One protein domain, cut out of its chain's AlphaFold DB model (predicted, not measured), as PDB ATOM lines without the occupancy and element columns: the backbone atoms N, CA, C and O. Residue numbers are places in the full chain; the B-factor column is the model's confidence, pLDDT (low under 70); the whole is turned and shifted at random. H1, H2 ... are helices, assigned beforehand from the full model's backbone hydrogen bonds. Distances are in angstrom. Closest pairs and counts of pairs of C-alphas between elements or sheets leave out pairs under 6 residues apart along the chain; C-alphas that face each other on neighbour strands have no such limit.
ATOM      1  N   ILE A  38     104.898 126.005 138.795       67.94
ATOM      2  CA  ILE A  38     106.046 125.723 139.655       67.94
ATOM      3  C   ILE A  38     106.925 124.717 138.898       67.94
ATOM      4  O   ILE A  38     106.447 123.614 138.614       67.94
ATOM      5  N   PRO A  39     108.204 125.028 138.600       63.50
ATOM      6  CA  PRO A  39     109.096 124.146 137.852       63.50
ATOM      7  C   PRO A  39     109.564 122.949 138.706       63.50
ATOM      8  O   PRO A  39     110.753 122.693 138.881       63.50
ATOM      9  N   ALA A  40     108.634 122.197 139.295       67.12
ATOM     10  CA  ALA A  40     108.936 121.039 140.129       67.12
ATOM     11  C   ALA A  40     109.587 119.909 139.311       67.12
ATOM     12  O   ALA A  40     110.361 119.126 139.855       67.12
ATOM     13  N   LEU A  41     109.308 119.859 138.002       57.53
ATOM     14  CA  LEU A  41     109.801 118.844 137.067       57.53
ATOM     15  C   LEU A  41     110.850 119.365 136.069       57.53
ATOM     16  O   LEU A  41     111.221 118.630 135.155       57.53
ATOM     17  N   THR A  42     111.342 120.601 136.210       76.75
ATOM     18  CA  THR A  42     112.304 121.165 135.252       76.75
ATOM     19  C   THR A  42     113.768 121.000 135.665       76.75
ATOM     20  O   THR A  42     114.118 120.619 136.793       76.75
ATOM     21  N   GLY A  43     114.663 121.274 134.713       87.12
ATOM     22  CA  GLY A  43     116.104 121.188 134.912       87.12
ATOM     23  C   GLY A  43     116.620 122.143 136.006       87.12
ATOM     24  O   GLY A  43     116.001 123.167 136.297       87.12
ATOM     25  N   PRO A  44     117.779 121.853 136.628       86.81
ATOM     26  CA  PRO A  44     118.366 122.708 137.667       86.81
ATOM     27  C   PRO A  44     118.553 124.182 137.264       86.81
ATOM     28  O   PRO A  44     118.383 125.063 138.102       86.81
ATOM     29  N   ALA A  45     118.867 124.460 135.993       86.25
ATOM     30  CA  ALA A  45     119.065 125.822 135.490       86.25
ATOM     31  C   ALA A  45     117.764 126.642 135.458       86.25
ATOM     32  O   ALA A  45     117.755 127.799 135.869       86.25
ATOM     33  N   GLU A  46     116.653 126.035 135.035       83.94
ATOM     34  CA  GLU A  46     115.339 126.689 135.007       83.94
ATOM     35  C   GLU A  46     114.830 126.970 136.423       83.94
ATOM     36  O   GLU A  46     114.325 128.056 136.699       83.94
ATOM     37  N   ARG A  47     115.054 126.037 137.358       85.69
ATOM     38  CA  ARG A  47     114.764 126.259 138.781       85.69
ATOM     39  C   ARG A  47     115.586 127.405 139.373       85.69
ATOM     40  O   ARG A  47     115.052 128.189 140.151       85.69
ATOM     41  N   ALA A  48     116.860 127.529 138.998       88.75
ATOM     42  CA  ALA A  48     117.710 128.632 139.444       88.75
ATOM     43  C   ALA A  48     117.247 129.987 138.881       88.75
ATOM     44  O   ALA A  48     117.170 130.956 139.632       88.75
ATOM     45  N   ALA A  49     116.887 130.043 137.594       86.75
ATOM     46  CA  ALA A  49     116.350 131.248 136.963       86.75
ATOM     47  C   ALA A  49     115.012 131.677 137.588       86.75
ATOM     48  O   ALA A  49     114.825 132.853 137.893       86.75
ATOM     49  N   TYR A  50     114.113 130.722 137.852       83.56
ATOM     50  CA  TYR A  50     112.851 130.986 138.542       83.56
ATOM     51  C   TYR A  50     113.080 131.517 139.964       83.56
ATOM     52  O   TYR A  50     112.496 132.526 140.343       83.56
ATOM     53  N   ALA A  51     113.984 130.900 140.734       89.25
ATOM     54  CA  ALA A  51     114.326 131.382 142.071       89.25
ATOM     55  C   ALA A  51     114.896 132.811 142.057       89.25
ATOM     56  O   ALA A  51     114.607 133.587 142.963       89.25
ATOM     57  N   GLU A  52     115.684 133.173 141.043       91.00
ATOM     58  CA  GLU A  52     116.203 134.537 140.903       91.00
ATOM     59  C   GLU A  52     115.102 135.545 140.563       91.00
ATOM     60  O   GLU A  52     115.046 136.621 141.157       91.00
ATOM     61  N   GLN A  53     114.171 135.171 139.683       88.31
ATOM     62  CA  GLN A  53     112.992 135.985 139.395       88.31
ATOM     63  C   GLN A  53     112.141 136.207 140.657       88.31
ATOM     64  O   GLN A  53     111.782 137.345 140.949       88.31
ATOM     65  N   LEU A  54     111.902 135.156 141.456       88.00
ATOM     66  CA  LEU A  54     111.202 135.270 142.742       88.00
ATOM     67  C   LEU A  54     111.903 136.249 143.689       88.00
ATOM     68  O   LEU A  54     111.247 137.085 144.302       88.00
ATOM     69  N   ARG A  55     113.236 136.162 143.819       90.06
ATOM     70  CA  ARG A  55     114.000 137.082 144.678       90.06
ATOM     71  C   ARG A  55     113.840 138.523 144.228       90.06
ATOM     72  O   ARG A  55     113.661 139.388 145.079       90.06
ATOM     73  N   LYS A  56     113.896 138.772 142.917       89.12
ATOM     74  CA  LYS A  56     113.716 140.110 142.355       89.12
ATOM     75  C   LYS A  56     112.329 140.663 142.675       89.12
ATOM     76  O   LYS A  56     112.236 141.779 143.167       89.12
ATOM     77  N   GLU A  57     111.279 139.880 142.448       89.31
ATOM     78  CA  GLU A  57     109.901 140.305 142.720       89.31
ATOM     79  C   GLU A  57     109.649 140.538 144.212       89.31
ATOM     80  O   GLU A  57     109.043 141.538 144.591       89.31
ATOM     81  N   VAL A  58     110.164 139.661 145.080       89.81
ATOM     82  CA  VAL A  58     110.082 139.850 146.535       89.81
ATOM     83  C   VAL A  58     110.848 141.101 146.962       89.81
ATOM     84  O   VAL A  58     110.323 141.885 147.743       89.81
ATOM     85  N   ALA A  59     112.059 141.326 146.449       91.38
ATOM     86  CA  ALA A  59     112.840 142.519 146.768       91.38
ATOM     87  C   ALA A  59     112.154 143.809 146.291       91.38
ATOM     88  O   ALA A  59     112.185 144.805 147.002       91.38
ATOM     89  N   GLU A  60     111.506 143.785 145.124       88.31
ATOM     90  CA  GLU A  60     110.732 144.915 144.598       88.31
ATOM     91  C   GLU A  60     109.469 145.191 145.430       88.31
ATOM     92  O   GLU A  60     109.107 146.348 145.639       88.31
ATOM     93  N   ALA A  61     108.828 144.148 145.965       88.06
ATOM     94  CA  ALA A  61     107.685 144.283 146.866       88.06
ATOM     95  C   ALA A  61     108.071 144.770 148.279       88.06
ATOM     96  O   ALA A  61     107.245 145.366 148.971       88.06
ATOM     97  N   LEU A  62     109.307 144.528 148.727       93.56
ATOM     98  CA  LEU A  62     109.829 144.985 150.019       93.56
ATOM     99  C   LEU A  62     110.359 146.427 149.921       93.56
ATOM    100  O   LEU A  62     111.565 146.661 149.917       93.56
ATOM    101  N   HIS A  63     109.455 147.403 149.864       89.56
ATOM    102  CA  HIS A  63     109.808 148.826 149.913       89.56
ATOM    103  C   HIS A  63     110.049 149.327 151.352       89.56
ATOM    104  O   HIS A  63     109.689 148.673 152.331       89.56
ATOM    105  N   ASP A  64     110.608 150.533 151.495       92.56
ATOM    106  CA  ASP A  64     111.060 151.105 152.780       92.56
ATOM    107  C   ASP A  64     109.975 151.190 153.876       92.56
ATOM    108  O   ASP A  64     110.281 151.241 155.067       92.56
ATOM    109  N   HIS A  65     108.696 151.180 153.493       86.69
ATOM    110  CA  HIS A  65     107.549 151.316 154.405       86.69
ATOM    111  C   HIS A  65     106.818 150.001 154.700       86.69
ATOM    112  O   HIS A  65     105.896 149.981 155.512       86.69
ATOM    113  N   VAL A  66     107.261 148.890 154.107       89.38
ATOM    114  CA  VAL A  66     106.581 147.588 154.148       89.38
ATOM    115  C   VAL A  66     106.326 147.094 155.582       89.38
ATOM    116  O   VAL A  66     105.261 146.576 155.905       89.38
ATOM    117  N   VAL A  67     107.281 147.316 156.492       88.50
ATOM    118  CA  VAL A  67     107.158 146.913 157.903       88.50
ATOM    119  C   VAL A  67     106.133 147.772 158.639       88.50
ATOM    120  O   VAL A  67     105.347 147.242 159.421       88.50
ATOM    121  N   ALA A  68     106.120 149.082 158.383       82.88
ATOM    122  CA  ALA A  68     105.172 150.001 159.006       82.88
ATOM    123  C   ALA A  68     103.738 149.709 158.542       82.88
ATOM    124  O   ALA A  68     102.833 149.631 159.367       82.88
ATOM    125  N   GLU A  69     103.544 149.453 157.247       82.75
ATOM    126  CA  GLU A  69     102.247 149.062 156.685       82.75
ATOM    127  C   GLU A  69     101.775 147.699 157.201       82.75
ATOM    128  O   GLU A  69     100.600 147.527 157.534       82.75
ATOM    129  N   PHE A  70     102.680 146.720 157.307       83.31
ATOM    130  CA  PHE A  70     102.355 145.415 157.880       83.31
ATOM    131  C   PHE A  70     101.952 145.521 159.354       83.31
ATOM    132  O   PHE A  70     100.962 144.906 159.760       83.31
ATOM    133  N   ALA A  71     102.692 146.303 160.146       83.38
ATOM    134  CA  ALA A  71     102.366 146.558 161.543       83.38
ATOM    135  C   ALA A  71     100.997 147.239 161.660       83.38
ATOM    136  O   ALA A  71     100.120 146.689 162.317       83.38
ATOM    137  N   ALA A  72     100.764 148.331 160.923       78.00
ATOM    138  CA  ALA A  72      99.481 149.033 160.896       78.00
ATOM    139  C   ALA A  72      98.319 148.109 160.493       78.00
ATOM    140  O   ALA A  72      97.257 148.129 161.110       78.00
ATOM    141  N   SER A  73      98.522 147.240 159.498       79.19
ATOM    142  CA  SER A  73      97.500 146.279 159.081       79.19
ATOM    143  C   SER A  73      97.245 145.173 160.104       79.19
ATOM    144  O   SER A  73      96.119 144.678 160.168       79.19
ATOM    145  N   THR A  74      98.274 144.705 160.808       81.00
ATOM    146  CA  THR A  74      98.131 143.657 161.830       81.00
ATOM    147  C   THR A  74      97.421 144.226 163.047       81.00
ATOM    148  O   THR A  74      96.465 143.637 163.536       81.00
ATOM    149  N   ASP A  75      97.837 145.416 163.453       77.69
ATOM    150  CA  ASP A  75      97.293 146.170 164.571       77.69
ATOM    151  C   ASP A  75      95.822 146.535 164.344       77.69
ATOM    152  O   ASP A  75      94.986 146.311 165.215       77.69
ATOM    153  N   ALA A  76      95.472 146.971 163.131       71.88
ATOM    154  CA  ALA A  76      94.087 147.231 162.757       71.88
ATOM    155  C   ALA A  76      93.196 145.981 162.819       71.88
ATOM    156  O   ALA A  76      91.986 146.129 162.952       71.88
ATOM    157  N   ARG A  77      93.761 144.770 162.698       76.94
ATOM    158  CA  ARG A  77      93.048 143.479 162.735       76.94
ATOM    159  C   ARG A  77      93.061 142.810 164.101       76.94
ATOM    160  O   ARG A  77      92.447 141.753 164.235       76.94
ATOM    161  N   ASP A  78      93.765 143.376 165.076       80.56
ATOM    162  CA  ASP A  78      93.736 142.858 166.434       80.56
ATOM    163  C   ASP A  78      92.285 142.953 166.941       80.56
ATOM    164  O   ASP A  78      91.745 144.064 167.003       80.56
TER     165      ASP A  78
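This is residues 38 to 78 of the 215 residues of an uncharacterized protein of Actinobacteria bacterium OV450 (UniProt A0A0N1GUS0). One long helix, H1, makes the long arm of an open, wide L, and a shorter helix, H2, turns off at an angle beyond its far end as the short arm. Residues 38 to 43, before H1, fold back over its beginning, and the inside of the L is empty. The printed part has 41 residues with two named helices, H1 then H2, and no named strand; its class is all helix. It is extended, with a radius of gyration of the C-alphas of 15.7 A and spans of 44 by 21 by 8 A.

H1, residues 44 to 61, is 25.8 A long from C-alpha 44 at (118.366, 122.708, 137.667) to C-alpha 61. H2, residues 66 to 76, is 15.2 A long and ends with C-alpha 76 at (94.087, 147.231, 162.757).

H1 and H2 are apart, joined by a tight link of 4 residues. In both helices every O i to N i+4 pair is within hydrogen-bond range. Residues 52 to 78 stand free.

The C-alphas farthest apart, of Gly 43 and Asp 78, are 44.3 A apart. The printed part has no cut. The model's pLDDT is under 70 at residues 38 to 41.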